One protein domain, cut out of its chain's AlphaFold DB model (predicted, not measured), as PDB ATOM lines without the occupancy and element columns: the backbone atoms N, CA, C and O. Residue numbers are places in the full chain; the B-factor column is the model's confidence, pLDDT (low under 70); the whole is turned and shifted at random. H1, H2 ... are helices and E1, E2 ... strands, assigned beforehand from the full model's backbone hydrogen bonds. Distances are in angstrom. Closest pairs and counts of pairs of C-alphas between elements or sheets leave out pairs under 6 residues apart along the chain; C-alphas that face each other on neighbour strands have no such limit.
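This is residues 72 to 176 of the 268 residues of an uncharacterized protein of uncultured Clostridium sp (UniProt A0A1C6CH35). A twisted sheet of four strands has one long helix, H1, lying across one of its faces, while its other face has no named helix over it. Beyond the end of the sheet where E2 ends and E3 begins, the chain makes a small head of two short helices, H2 and H3, with the loop of residues 134 to 145 between them. The printed part has 105 residues, with three named helices and four named strands in the order H1, E1, E2, H2, H3, E3, E4. The sheet has the order E1, E2, E3, E4 and is antiparallel throughout; the class is mixed, helices and strands. The whole is only just compact, close to loose, with a radius of gyration of the C-alphas of 15.1 A, and it spans 41 by 33 by 22 A.

The sheet begins with E1, residues 103 to 109, 19.4 A from first to last C-alpha, with C-alpha 103 at (78.469, 53.129, 21.872). E2 is residues 118 to 124, 18.9 A long. E3 is residues 155 to 161, 20.9 A long, and E4 is residues 166 to 172, 17.7 A long, ending with C-alpha 172 at (93.179, 52.791, 23.916). H1 is residues 79 to 93, 20.8 A long, and its first C-alpha, of Pro 79, is at (74.013, 49.880, 34.286). H2 is residues 126 to 133, 11.2 A long. H3 is residues 146 to 149.

E1 and E4 are the edge strands of the sheet, and E2 and E3 are inner strands. E1 and E2 form a hairpin, antiparallel with 164 degrees between their directions; N 105 and O 122 are within hydrogen-bond range at 2.9 A, as are N 109 and O 118 at 2.8 A. E2 and E3 are antiparallel at 170 degrees, with N 121 and O 158 within hydrogen-bond range at 2.8 A. E3 and E4 form the second hairpin, antiparallel at 167 degrees, with N 170 and O 157 within hydrogen-bond range at 2.8 A. H1 is on the sheet at a height of 8.6 A over it, in two layers, a helix on one face of a sheet. It lies over E2, E3 and E4 and runs across the strands, at 75 degrees to E2 on the local plane. The closest C-alphas of H1 and E3 are those of Ala 85 and Ala 158, 5.8 A apart. The closest C-alphas of H1 and E2 are those of Ile 82 and Val 121, 6.4 A apart. H2 and H3 are not on the sheet. They are close but not clearly touching, with the C-alphas of Leu 131 and Ile 148 the closest at 6.9 A. H1 is apart from both H2 and H3. In H1 and H2 every O i to N i+4 pair is within hydrogen-bond range; H3, with four residues, is too short for such a pair.

The two C-alphas farthest apart are those of Gly 136 and Asp 163, at 42.2 A. The printed part has no cut, and its first and last C-alphas, of Phe 72 and Trp 176, are 33.0 A apart. The link from H2 to H3, with 12 residues, is long; its C-alphas lie 17 to 24 A from the mean of all C-alphas. The links from E2 to H2, from H3 to E3 and from E3 to E4 are tight, and those from H1 to E1 and from E1 to E2 are short. The mean pLDDT of the printed part is 85.4; residues 72 to 76, 112, 114 to 115 and 141 are under 70.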
ATOM      1  N   PHE A  72      77.634  34.764  20.848       43.69
ATOM      2  CA  PHE A  72      77.773  35.869  21.790       43.69
ATOM      3  C   PHE A  72      76.383  36.417  22.087       43.69
ATOM      4  O   PHE A  72      75.766  37.102  21.266       43.69
ATOM      5  N   VAL A  73      75.879  36.126  23.279       45.22
ATOM      6  CA  VAL A  73      74.681  36.782  23.786       45.22
ATOM      7  C   VAL A  73      75.110  38.169  24.265       45.22
ATOM      8  O   VAL A  73      75.719  38.317  25.322       45.22
ATOM      9  N   CYS A  74      74.803  39.203  23.475       48.78
ATOM     10  CA  CYS A  74      74.750  40.570  23.991       48.78
ATOM     11  C   CYS A  74      73.611  40.613  25.019       48.78
ATOM     12  O   CYS A  74      72.430  40.773  24.685       48.78
ATOM     13  N   GLU A  75      73.947  40.346  26.280       54.25
ATOM     14  CA  GLU A  75      73.027  40.543  27.384       54.25
ATOM     15  C   GLU A  75      72.892  42.049  27.607       54.25
ATOM     16  O   GLU A  75      73.801  42.707  28.099       54.25
ATOM     17  N   LYS A  76      71.737  42.573  27.175       54.38
ATOM     18  CA  LYS A  76      71.194  43.918  27.420       54.38
ATOM     19  C   LYS A  76      71.888  44.674  28.559       54.38
ATOM     20  O   LYS A  76      71.837  44.198  29.689       54.38
ATOM     21  N   ASP A  77      72.382  45.877  28.250       70.50
ATOM     22  CA  ASP A  77      72.774  46.967  29.155       70.50
ATOM     23  C   ASP A  77      72.644  46.633  30.654       70.50
ATOM     24  O   ASP A  77      71.538  46.653  31.201       70.50
ATOM     25  N   ASP A  78      73.760  46.368  31.344       86.12
ATOM     26  CA  ASP A  78      73.812  46.307  32.813       86.12
ATOM     27  C   ASP A  78      74.388  47.632  33.350       86.12
ATOM     28  O   ASP A  78      75.612  47.812  33.380       86.12
ATOM     29  N   PRO A  79      73.544  48.577  33.822       91.50
ATOM     30  CA  PRO A  79      74.013  49.880  34.286       91.50
ATOM     31  C   PRO A  79      74.980  49.792  35.466       91.50
ATOM     32  O   PRO A  79      75.767  50.715  35.671       91.50
ATOM     33  N   LYS A  80      74.938  48.703  36.250       93.31
ATOM     34  CA  LYS A  80      75.859  48.520  37.376       93.31
ATOM     35  C   LYS A  80      77.259  48.178  36.889       93.31
ATOM     36  O   LYS A  80      78.212  48.715  37.442       93.31
ATOM     37  N   LEU A  81      77.382  47.331  35.864       93.94
ATOM     38  CA  LEU A  81      78.679  47.021  35.252       93.94
ATOM     39  C   LEU A  81      79.259  48.249  34.546       93.94
ATOM     40  O   LEU A  81      80.430  48.561  34.737       93.94
ATOM     41  N   ILE A  82      78.427  49.004  33.821       95.75
ATOM     42  CA  ILE A  82      78.846  50.260  33.180       95.75
ATOM     43  C   ILE A  82      79.355  51.255  34.232       95.75
ATOM     44  O   ILE A  82      80.443  51.810  34.085       95.75
ATOM     45  N   GLN A  83      78.605  51.456  35.321       96.88
ATOM     46  CA  GLN A  83      79.026  52.347  36.403       96.88
ATOM     47  C   GLN A  83      80.315  51.857  37.078       96.88
ATOM     48  O   GLN A  83      81.221  52.659  37.301       96.88
ATOM     49  N   ALA A  84      80.424  50.559  37.368       97.12
ATOM     50  CA  ALA A  84      81.623  49.981  37.965       97.12
ATOM     51  C   ALA A  84      82.854  50.169  37.064       97.12
ATOM     52  O   ALA A  84      83.916  50.528  37.566       97.12
ATOM     53  N   ALA A  85      82.712  50.012  35.743       97.31
ATOM     54  CA  ALA A  85      83.786  50.279  34.789       97.31
ATOM     55  C   ALA A  85      84.231  51.751  34.837       97.31
ATOM     56  O   ALA A  85      85.422  52.027  34.975       97.31
ATOM     57  N   VAL A  86      83.286  52.701  34.803       98.12
ATOM     58  CA  VAL A  86      83.578  54.146  34.904       98.12
ATOM     59  C   VAL A  86      84.313  54.480  36.206       98.12
ATOM     60  O   VAL A  86      85.321  55.191  36.191       98.12
ATOM     61  N   GLU A  87      83.838  53.953  37.335       98.12
ATOM     62  CA  GLU A  87      84.485  54.125  38.640       98.12
ATOM     63  C   GLU A  87      85.881  53.485  38.665       98.12
ATOM     64  O   GLU A  87      86.813  54.065  39.224       98.12
ATOM     65  N   GLY A  88      86.049  52.336  38.006       97.56
ATOM     66  CA  GLY A  88      87.327  51.662  37.802       97.56
ATOM     67  C   GLY A  88      88.329  52.526  37.038       97.56
ATOM     68  O   GLY A  88      89.419  52.787  37.548       97.56
ATOM     69  N   PHE A  89      87.962  53.043  35.863       98.19
ATOM     70  CA  PHE A  89      88.841  53.922  35.080       98.19
ATOM     71  C   PHE A  89      89.257  55.167  35.864       98.19
ATOM     72  O   PHE A  89      90.428  55.557  35.832       98.19
ATOM     73  N   LYS A  90      88.334  55.749  36.642       97.88
ATOM     74  CA  LYS A  90      88.661  56.883  37.506       97.88
ATOM     75  C   LYS A  90      89.600  56.490  38.642       97.88
ATOM     76  O   LYS A  90      90.533  57.229  38.937       97.88
ATOM     77  N   LYS A  91      89.368  55.344  39.281       97.25
ATOM     78  CA  LYS A  91      90.167  54.868  40.416       97.25
ATOM     79  C   LYS A  91      91.595  54.513  40.009       97.25
ATOM     80  O   LYS A  91      92.515  54.908  40.715       97.25
ATOM     81  N   TYR A  92      91.761  53.750  38.929       96.94
ATOM     82  CA  TYR A  92      93.055  53.179  38.550       96.94
ATOM     83  C   TYR A  92      93.869  54.088  37.624       96.94
ATOM     84  O   TYR A  92      95.094  54.083  37.676       96.94
ATOM     85  N   PHE A  93      93.210  54.891  36.786       96.62
ATOM     86  CA  PHE A  93      93.889  55.691  35.759       96.62
ATOM     87  C   PHE A  93      93.628  57.195  35.865       96.62
ATOM     88  O   PHE A  93      94.117  57.957  35.035       96.62
ATOM     89  N   ASP A  94      92.842  57.634  36.852       96.31
ATOM     90  CA  ASP A  94      92.356  59.016  36.976       96.31
ATOM     91  C   ASP A  94      91.543  59.508  35.753       96.31
ATOM     92  O   ASP A  94      91.288  60.703  35.581       96.31
ATOM     93  N   VAL A  95      91.061  58.582  34.915       96.38
ATOM     94  CA  VAL A  95      90.316  58.881  33.684       96.38
ATOM     95  C   VAL A  95      88.829  59.033  33.986       96.38
ATOM     96  O   VAL A  95      88.215  58.190  34.631       96.38
ATOM     97  N   THR A  96      88.225  60.118  33.500       95.50
ATOM     98  CA  THR A  96      86.769  60.316  33.578       95.50
ATOM     99  C   THR A  96      86.136  59.878  32.267       95.50
ATOM    100  O   THR A  96      86.433  60.457  31.225       95.50
ATOM    101  N   VAL A  97      85.262  58.878  32.331       95.81
ATOM    102  CA  VAL A  97      84.520  58.362  31.177       95.81
ATOM    103  C   VAL A  97      83.073  58.834  31.281       95.81
ATOM    104  O   VAL A  97      82.420  58.601  32.295       95.81
ATOM    105  N   ASP A  98      82.582  59.516  30.245       95.88
ATOM    106  CA  ASP A  98      81.167  59.864  30.078       95.88
ATOM    107  C   ASP A  98      80.530  58.853  29.114       95.88
ATOM    108  O   ASP A  98      80.750  58.969  27.905       95.88
ATOM    109  N   PRO A  99      79.747  57.871  29.606       93.81
ATOM    110  CA  PRO A  99      79.178  56.820  28.765       93.81
ATOM    111  C   PRO A  99      78.328  57.347  27.605       93.81
ATOM    112  O   PRO A  99      78.206  56.668  26.594       93.81
ATOM    113  N   SER A 100      77.773  58.564  27.706       93.81
ATOM    114  CA  SER A 100      76.949  59.154  26.640       93.81
ATOM    115  C   SER A 100      77.733  59.520  25.371       93.81
ATOM    116  O   SER A 100      77.129  59.833  24.346       93.81
ATOM    117  N   GLN A 101      79.067  59.481  25.429       93.88
ATOM    118  CA  GLN A 101      79.957  59.773  24.302       93.88
ATOM    119  C   GLN A 101      80.374  58.530  23.504       93.88
ATOM    120  O   GLN A 101      81.126  58.675  22.531       93.88
ATOM    121  N   PHE A 102      79.914  57.346  23.919       92.31
ATOM    122  CA  PHE A 102      80.326  56.043  23.399       92.31
ATOM    123  C   PHE A 102      79.120  55.208  22.977       92.31
ATOM    124  O   PHE A 102      78.009  55.396  23.479       92.31
ATOM    125  N   ASP A 103      79.367  54.257  22.082       90.06
ATOM    126  CA  ASP A 103      78.469  53.129  21.872       90.06
ATOM    127  C   ASP A 103      78.862  52.027  22.865       90.06
ATOM    128  O   ASP A 103      79.927  51.411  22.743       90.06
ATOM    129  N   VAL A 104      78.054  51.884  23.920       90.62
ATOM    130  CA  VAL A 104      78.371  51.055  25.086       90.62
ATOM    131  C   VAL A 104      77.719  49.690  24.947       90.62
ATOM    132  O   VAL A 104      76.497  49.594  24.912       90.62
ATOM    133  N   ASN A 105      78.533  48.638  24.936       87.19
ATOM    134  CA  ASN A 105      78.062  47.262  24.830       87.19
ATOM    135  C   ASN A 105      78.474  46.459  26.061       87.19
ATOM    136  O   ASN A 105      79.604  46.572  26.538       87.19
ATOM    137  N   VAL A 106      77.556  45.634  26.568       87.12
ATOM    138  CA  VAL A 106      77.822  44.689  27.656       87.12
ATOM    139  C   VAL A 106      77.754  43.274  27.101       87.12
ATOM    140  O   VAL A 106      76.772  42.887  26.469       87.12
ATOM    141  N   TYR A 107      78.804  42.501  27.346       84.06
ATOM    142  CA  TYR A 107      78.902  41.113  26.911       84.06
ATOM    143  C   TYR A 107      78.961  40.201  28.126       84.06
ATOM    144  O   TYR A 107      79.697  40.483  29.075       84.06
ATOM    145  N   ALA A 108      78.209  39.106  28.080       82.62
ATOM    146  CA  ALA A 108      78.321  38.009  29.027       82.62
ATOM    147  C   ALA A 108      78.959  36.817  28.311       82.62
ATOM    148  O   ALA A 108      78.536  36.440  27.216       82.62
ATOM    149  N   PHE A 109      79.978  36.230  28.929       78.56
ATOM    150  CA  PHE A 109      80.660  35.050  28.425       78.56
ATOM    151  C   PHE A 109      80.334  33.875  29.334       78.56
ATOM    152  O   PHE A 109      80.597  33.903  30.540       78.56
ATOM    153  N   GLU A 110      79.742  32.838  28.751       73.62
ATOM    154  CA  GLU A 110      79.536  31.584  29.459       73.62
ATOM    155  C   GLU A 110      80.888  30.914  29.763       73.62
ATOM    156  O   GLU A 110      81.843  31.065  28.995       73.62
ATOM    157  N   PRO A 111      80.992  30.174  30.880       73.06
ATOM    158  CA  PRO A 111      82.188  29.400  31.181       73.06
ATOM    159  C   PRO A 111      82.509  28.424  30.044       73.06
ATOM    160  O   PRO A 111      81.627  27.719  29.550       73.06
ATOM    161  N   PHE A 112      83.786  28.342  29.669       60.28
ATOM    162  CA  PHE A 112      84.270  27.467  28.604       60.28
ATOM    163  C   PHE A 112      85.514  26.703  29.063       60.28
ATOM    164  O   PHE A 112      86.523  27.302  29.428       60.28
ATOM    165  N   GLU A 113      85.447  25.370  29.029       73.56
ATOM    166  CA  GLU A 113      86.487  24.477  29.562       73.56
ATOM    167  C   GLU A 113      86.880  24.820  31.017       73.56
ATOM    168  O   GLU A 113      86.048  24.727  31.917       73.56
ATOM    169  N   ASP A 114      88.144  25.194  31.246       62.62
ATOM    170  CA  ASP A 114      88.702  25.593  32.544       62.62
ATOM    171  C   ASP A 114      88.442  27.087  32.869       62.62
ATOM    172  O   ASP A 114      88.873  27.565  33.921       62.62
ATOM    173  N   LEU A 115      87.800  27.849  31.972       65.25
ATOM    174  CA  LEU A 115      87.528  29.276  32.158       65.25
ATOM    175  C   LEU A 115      86.185  29.483  32.856       65.25
ATOM    176  O   LEU A 115      85.151  28.963  32.432       65.25
ATOM    177  N   GLU A 116      86.198  30.284  33.919       71.94
ATOM    178  CA  GLU A 116      84.963  30.753  34.537       71.94
ATOM    179  C   GLU A 116      84.229  31.721  33.602       71.94
ATOM    180  O   GLU A 116      84.847  32.381  32.768       71.94
ATOM    181  N   GLY A 117      82.906  31.816  33.753       70.50
ATOM    182  CA  GLY A 117      82.140  32.838  33.048       70.50
ATOM    183  C   GLY A 117      82.613  34.238  33.438       70.50
ATOM    184  O   GLY A 117      83.116  34.453  34.544       70.50
ATOM    185  N   SER A 118      82.442  35.194  32.538       85.75
ATOM    186  CA  SER A 118      82.906  36.568  32.729       85.75
ATOM    187  C   SER A 118      81.949  37.562  32.086       85.75
ATOM    188  O   SER A 118      81.029  37.194  31.352       85.75
ATOM    189  N   TYR A 119      82.151  38.838  32.387       86.94
ATOM    190  CA  TYR A 119      81.452  39.927  31.721       86.94
ATOM    191  C   TYR A 119      82.460  40.917  31.165       86.94
ATOM    192  O   TYR A 119      83.578  41.033  31.663       86.94
ATOM    193  N   SER A 120      82.045  41.688  30.169       91.00
ATOM    194  CA  SER A 120      82.805  42.858  29.755       91.00
ATOM    195  C   SER A 120      81.922  44.025  29.367       91.00
ATOM    196  O   SER A 120      80.761  43.842  29.002       91.00
ATOM    197  N   VAL A 121      82.486  45.224  29.467       92.12
ATOM    198  CA  VAL A 121      81.871  46.474  29.031       92.12
ATOM    199  C   VAL A 121      82.822  47.148  28.052       92.12
ATOM    200  O   VAL A 121      83.954  47.471  28.410       92.12
ATOM    201  N   ASP A 122      82.345  47.369  26.836       91.12
ATOM    202  CA  ASP A 122      83.062  48.063  25.772       91.12
ATOM    203  C   ASP A 122      82.471  49.459  25.570       91.12
ATOM    204  O   ASP A 122      81.280  49.597  25.299       91.12
ATOM    205  N   PHE A 123      83.303  50.488  25.711       92.06
ATOM    206  CA  PHE A 123      82.990  51.881  25.403       92.06
ATOM    207  C   PHE A 123      83.588  52.205  24.038       92.06
ATOM    208  O   PHE A 123      84.672  52.794  23.918       92.06
ATOM    209  N   SER A 124      82.867  51.791  23.003       87.50
ATOM    210  CA  SER A 124      83.361  51.832  21.637       87.50
ATOM    211  C   SER A 124      83.108  53.191  20.978       87.50
ATOM    212  O   SER A 124      82.204  53.954  21.341       87.50
ATOM    213  N   VAL A 125      83.938  53.508  19.983       88.69
ATOM    214  CA  VAL A 125      83.784  54.697  19.135       88.69
ATOM    215  C   VAL A 125      83.663  54.218  17.689       88.69
ATOM    216  O   VAL A 125      84.698  53.929  17.080       88.69
ATOM    217  N   PRO A 126      82.440  54.101  17.135       85.19
ATOM    218  CA  PRO A 126      82.194  53.609  15.780       85.19
ATOM    219  C   PRO A 126      83.081  54.255  14.701       85.19
ATOM    220  O   PRO A 126      83.584  53.571  13.805       85.19
ATOM    221  N   GLU A 127      83.347  55.556  14.824       88.12
ATOM    222  CA  GLU A 127      84.152  56.336  13.880       88.12
ATOM    223  C   GLU A 127      85.615  55.874  13.813       88.12
ATOM    224  O   GLU A 127      86.241  55.938  12.754       88.12
ATOM    225  N   ASN A 128      86.166  55.353  14.913       86.62
ATOM    226  CA  ASN A 128      87.515  54.791  14.900       86.62
ATOM    227  C   ASN A 128      87.594  53.585  13.957       86.62
ATOM    228  O   ASN A 128      88.568  53.448  13.224       86.62
ATOM    229  N   TYR A 129      86.569  52.730  13.912       81.31
ATOM    230  CA  TYR A 129      86.583  51.565  13.023       81.31
ATOM    231  C   TYR A 129      86.467  51.953  11.552       81.31
ATOM    232  O   TYR A 129      86.961  51.231  10.690       81.31
ATOM    233  N   GLU A 130      85.828  53.078  11.230       83.75
ATOM    234  CA  GLU A 130      85.828  53.605   9.861       83.75
ATOM    235  C   GLU A 130      87.239  54.021   9.430       83.75
ATOM    236  O   GLU A 130      87.655  53.708   8.313       83.75
ATOM    237  N   LEU A 131      88.008  54.638  10.335       83.56
ATOM    238  CA  LEU A 131      89.411  54.987  10.094       83.56
ATOM    239  C   LEU A 131      90.287  53.742   9.892       83.56
ATOM    240  O   LEU A 131      91.115  53.728   8.985       83.56
ATOM    241  N   LEU A 132      90.074  52.696  10.695       81.44
ATOM    242  CA  LEU A 132      90.839  51.440  10.628       81.44
ATOM    243  C   LEU A 132      90.496  50.559   9.418       81.44
ATOM    244  O   LEU A 132      91.279  49.690   9.046       81.44
ATOM    245  N   ARG A 133      89.326  50.745   8.799       81.12
ATOM    246  CA  ARG A 133      88.941  50.023   7.571       81.12
ATOM    247  C   ARG A 133      89.502  50.647   6.299       81.12
ATOM    248  O   ARG A 133      89.448  50.012   5.247       81.12
ATOM    249  N   ALA A 134      89.973  51.890   6.362       82.56
ATOM    250  CA  ALA A 134      90.523  52.559   5.195       82.56
ATOM    251  C   ALA A 134      91.797  51.841   4.722       82.56
ATOM    252  O   ALA A 134      92.635  51.446   5.536       82.56
ATOM    253  N   ASP A 135      91.946  51.678   3.406       82.25
ATOM    254  CA  ASP A 135      93.155  51.088   2.831       82.25
ATOM    255  C   ASP A 135      94.391  51.918   3.215       82.25
ATOM    256  O   ASP A 135      94.354  53.151   3.211       82.25
ATOM    257  N   GLY A 136      95.469  51.231   3.591       82.69
ATOM    258  CA  GLY A 136      96.693  51.855   4.091       82.69
ATOM    259  C   GLY A 136      96.606  52.462   5.497       82.69
ATOM    260  O   GLY A 136      97.490  53.229   5.853       82.69
ATOM    261  N   SER A 137      95.579  52.158   6.301       83.38
ATOM    262  CA  SER A 137      95.471  52.667   7.683       83.38
ATOM    263  C   SER A 137      96.283  51.877   8.720       83.38
ATOM    264  O   SER A 137      96.602  52.407   9.786       83.38
ATOM    265  N   ILE A 138      96.623  50.624   8.406       81.06
ATOM    266  CA  ILE A 138      97.339  49.692   9.281       81.06
ATOM    267  C   ILE A 138      98.773  49.512   8.777       81.06
ATOM    268  O   ILE A 138      99.002  49.275   7.589       81.06
ATOM    269  N   GLY A 139      99.735  49.634   9.688       73.81
ATOM    270  CA  GLY A 139     101.148  49.408   9.437       73.81
ATOM    271  C   GLY A 139     101.509  47.924   9.293       73.81
ATOM    272  O   GLY A 139     100.695  47.034   9.548       73.81
ATOM    273  N   PRO A 140     102.754  47.620   8.891       72.94
ATOM    274  CA  PRO A 140     103.240  46.242   8.770       72.94
ATOM    275  C   PRO A 140     103.300  45.491  10.111       72.94
ATOM    276  O   PRO A 140     103.378  44.266  10.122       72.94
ATOM    277  N   ASP A 141     103.263  46.221  11.224       64.31
ATOM    278  CA  ASP A 141     103.197  45.716  12.594       64.31
ATOM    279  C   ASP A 141     101.777  45.299  13.022       64.31
ATOM    280  O   ASP A 141     101.604  44.741  14.103       64.31
ATOM    281  N   GLY A 142     100.764  45.536  12.180       71.19
ATOM    282  CA  GLY A 142      99.365  45.237  12.482       71.19
ATOM    283  C   GLY A 142      98.667  46.307  13.326       71.19
ATOM    284  O   GLY A 142      97.513  46.108  13.707       71.19
ATOM    285  N   PHE A 143      99.318  47.447  13.586       74.94
ATOM    286  CA  PHE A 143      98.757  48.555  14.359       74.94
ATOM    287  C   PHE A 143      98.430  49.760  13.469       74.94
ATOM    288  O   PHE A 143      98.959  49.887  12.364       74.94
ATOM    289  N   PRO A 144      97.550  50.675  13.914       80.81
ATOM    290  CA  PRO A 144      97.214  51.850  13.120       80.81
ATOM    291  C   PRO A 144      98.444  52.744  12.928       80.81
ATOM    292  O   PRO A 144      99.207  52.959  13.876       80.81
ATOM    293  N   LEU A 145      98.617  53.292  11.725       81.69
ATOM    294  CA  LEU A 145      99.696  54.243  11.448       81.69
ATOM    295  C   LEU A 145      99.585  55.491  12.350       81.69
ATOM    296  O   LEU A 145      98.470  55.853  12.746       81.69
ATOM    297  N   PRO A 146     100.694  56.184  12.670       82.06
ATOM    298  CA  PRO A 146     100.676  57.365  13.540       82.06
ATOM    299  C   PRO A 146      99.649  58.433  13.125       82.06
ATOM    300  O   PRO A 146      98.866  58.893  13.954       82.06
ATOM    301  N   GLU A 147      99.555  58.745  11.832       85.69
ATOM    302  CA  GLU A 147      98.605  59.719  11.275       85.69
ATOM    303  C   GLU A 147      97.132  59.276  11.339       85.69
ATOM    304  O   GLU A 147      96.215  60.084  11.141       85.69
ATOM    305  N   ILE A 148      96.896  57.979  11.554       87.31
ATOM    306  CA  ILE A 148      95.574  57.430  11.853       87.31
ATOM    307  C   ILE A 148      95.325  57.538  13.351       87.31
ATOM    308  O   ILE A 148      94.288  58.081  13.727       87.31
ATOM    309  N   LYS A 149      96.286  57.128  14.194       82.25
ATOM    310  CA  LYS A 149      96.196  57.229  15.663       82.25
ATOM    311  C   LYS A 149      95.858  58.648  16.131       82.25
ATOM    312  O   LYS A 149      95.010  58.798  17.001       82.25
ATOM    313  N   GLU A 150      96.434  59.680  15.511       85.06
ATOM    314  CA  GLU A 150      96.145  61.095  15.820       85.06
ATOM    315  C   GLU A 150      94.676  61.506  15.610       85.06
ATOM    316  O   GLU A 150      94.211  62.484  16.194       85.06
ATOM    317  N   LYS A 151      93.937  60.783  14.763       89.81
ATOM    318  CA  LYS A 151      92.520  61.049  14.466       89.81
ATOM    319  C   LYS A 151      91.576  60.209  15.319       89.81
ATOM    320  O   LYS A 151      90.373  60.465  15.311       89.81
ATOM    321  N   MET A 152      92.100  59.194  16.001       88.56
ATOM    322  CA  MET A 152      91.296  58.285  16.802       88.56
ATOM    323  C   MET A 152      90.905  58.946  18.117       88.56
ATOM    324  O   MET A 152      91.667  59.699  18.723       88.56
ATOM    325  N   ARG A 153      89.691  58.648  18.564       93.25
ATOM    326  CA  ARG A 153      89.222  59.029  19.896       93.25
ATOM    327  C   ARG A 153      89.558  57.928  20.902       93.25
ATOM    328  O   ARG A 153      89.605  56.763  20.499       93.25
ATOM    329  N   PRO A 154      89.707  58.265  22.193       93.12
ATOM    330  CA  PRO A 154      89.876  57.267  23.237       93.12
ATOM    331  C   PRO A 154      88.784  56.194  23.201       93.12
ATOM    332  O   PRO A 154      87.627  56.510  22.929       93.12
ATOM    333  N   GLN A 155      89.158  54.952  23.487       91.62
ATOM    334  CA  GLN A 155      88.258  53.817  23.687       91.62
ATOM    335  C   GLN A 155      88.613  53.125  24.996       91.62
ATOM    336  O   GLN A 155      89.773  53.151  25.424       91.62
ATOM    337  N   PHE A 156      87.613  52.515  25.624       93.69
ATOM    338  CA  PHE A 156      87.772  51.896  26.931       93.69
ATOM    339  C   PHE A 156      87.113  50.534  26.958       93.69
ATOM    340  O   PHE A 156      86.019  50.361  26.434       93.69
ATOM    341  N   TYR A 157      87.757  49.590  27.625       93.81
ATOM    342  CA  TYR A 157      87.225  48.249  27.783       93.81
ATOM    343  C   TYR A 157      87.481  47.761  29.205       93.81
ATOM    344  O   TYR A 157      88.546  48.010  29.773       93.81
ATOM    345  N   ALA A 158      86.481  47.133  29.809       95.19
ATOM    346  CA  ALA A 158      86.547  46.616  31.167       95.19
ATOM    347  C   ALA A 158      86.087  45.164  31.184       95.19
ATOM    348  O   ALA A 158      85.071  44.836  30.570       95.19
ATOM    349  N   THR A 159      86.796  44.321  31.919       92.56
ATOM    350  CA  THR A 159      86.430  42.925  32.149       92.56
ATOM    351  C   THR A 159      86.075  42.711  33.613       92.56
ATOM    352  O   THR A 159      86.530  43.431  34.513       92.56
ATOM    353  N   PHE A 160      85.199  41.737  33.836       90.81
ATOM    354  CA  PHE A 160      84.727  41.361  35.150       90.81
ATOM    355  C   PHE A 160      84.657  39.846  35.291       90.81
ATOM    356  O   PHE A 160      84.225  39.138  34.377       90.81
ATOM    357  N   THR A 161      84.930  39.371  36.500       89.44
ATOM    358  CA  THR A 161      84.704  37.977  36.886       89.44
ATOM    359  C   THR A 161      83.209  37.627  36.859       89.44
ATOM    360  O   THR A 161      82.341  38.507  36.826       89.44
ATOM    361  N   LYS A 162      82.864  36.334  36.973       86.00
ATOM    362  CA  LYS A 162      81.467  35.881  37.155       86.00
ATOM    363  C   LYS A 162      80.745  36.573  38.321       86.00
ATOM    364  O   LYS A 162      79.529  36.755  38.274       86.00
ATOM    365  N   ASP A 163      81.500  36.954  39.353       89.44
ATOM    366  CA  ASP A 163      81.009  37.617  40.563       89.44
ATOM    367  C   ASP A 163      80.912  39.146  40.385       89.44
ATOM    368  O   ASP A 163      80.567  39.867  41.321       89.44
ATOM    369  N   LYS A 164      81.145  39.635  39.156       89.06
ATOM    370  CA  LYS A 164      81.086  41.041  38.739       89.06
ATOM    371  C   LYS A 164      82.116  41.932  39.438       89.06
ATOM    372  O   LYS A 164      81.890  43.130  39.612       89.06
ATOM    373  N   GLU A 165      83.254  41.360  39.818       91.75
ATOM    374  CA  GLU A 165      84.422  42.116  40.274       91.75
ATOM    375  C   GLU A 165      85.302  42.469  39.075       91.75
ATOM    376  O   GLU A 165      85.478  41.635  38.195       91.75
ATOM    377  N   ILE A 166      85.859  43.685  39.041       92.94
ATOM    378  CA  ILE A 166      86.792  44.092  37.980       92.94
ATOM    379  C   ILE A 166      88.013  43.176  38.024       92.94
ATOM    380  O   ILE A 166      88.737  43.163  39.023       92.94
ATOM    381  N   ASP A 167      88.265  42.471  36.927       90.19
ATOM    382  CA  ASP A 167      89.502  41.725  36.717       90.19
ATOM    383  C   ASP A 167      90.407  42.381  35.671       90.19
ATOM    384  O   ASP A 167      91.598  42.108  35.696       90.19
ATOM    385  N   GLY A 168      89.929  43.334  34.865       94.94
ATOM    386  CA  GLY A 168      90.785  44.058  33.926       94.94
ATOM    387  C   GLY A 168      90.203  45.372  33.421       94.94
ATOM    388  O   GLY A 168      88.989  45.577  33.379       94.94
ATOM    389  N   LEU A 169      91.094  46.295  33.062       96.44
ATOM    390  CA  LEU A 169      90.770  47.603  32.494       96.44
ATOM    391  C   LEU A 169      91.785  47.959  31.412       96.44
ATOM    392  O   LEU A 169      92.992  47.827  31.618       96.44
ATOM    393  N   TYR A 170      91.284  48.477  30.295       94.81
ATOM    394  CA  TYR A 170      92.059  48.775  29.099       94.81
ATOM    395  C   TYR A 170      91.707  50.169  28.588       94.81
ATOM    396  O   TYR A 170      90.535  50.524  28.438       94.81
ATOM    397  N   LEU A 171      92.743  50.947  28.307       93.69
ATOM    398  CA  LEU A 171      92.688  52.249  27.670       93.69
ATOM    399  C   LEU A 171      93.268  52.110  26.265       93.69
ATOM    400  O   LEU A 171      94.272  51.431  26.055       93.69
ATOM    401  N   SER A 172      92.658  52.754  25.282       87.88
ATOM    402  CA  SER A 172      93.179  52.791  23.916       87.88
ATOM    403  C   SER A 172      93.028  54.183  23.334       87.88
ATOM    404  O   SER A 172      92.073  54.890  23.643       87.88
ATOM    405  N   TYR A 173      93.979  54.580  22.484       86.88
ATOM    406  CA  TYR A 173      93.942  55.844  21.733       86.88
ATOM    407  C   TYR A 173      93.755  57.086  22.619       86.88
ATOM    408  O   TYR A 173      93.033  58.018  22.277       86.88
ATOM    409  N   MET A 174      94.428  57.109  23.773       89.50
ATOM    410  CA  MET A 174      94.274  58.156  24.791       89.50
ATOM    411  C   MET A 174      94.773  59.548  24.374       89.50
ATOM    412  O   MET A 174      94.618  60.499  25.140       89.50
ATOM    413  N   GLY A 175      95.395  59.680  23.196       86.25
ATOM    414  CA  GLY A 175      95.955  60.946  22.713       86.25
ATOM    415  C   GLY A 175      97.033  61.514  23.637       86.25
ATOM    416  O   GLY A 175      97.155  62.730  23.775       86.25
ATOM    417  N   TRP A 176      97.765  60.648  24.343       90.19
ATOM    418  CA  TRP A 176      98.837  61.081  25.228       90.19
ATOM    419  C   TRP A 176      99.986  61.701  24.443       90.19
ATOM    420  O   TRP A 176     100.287  61.296  23.324       90.19
TER     421      TRP A 176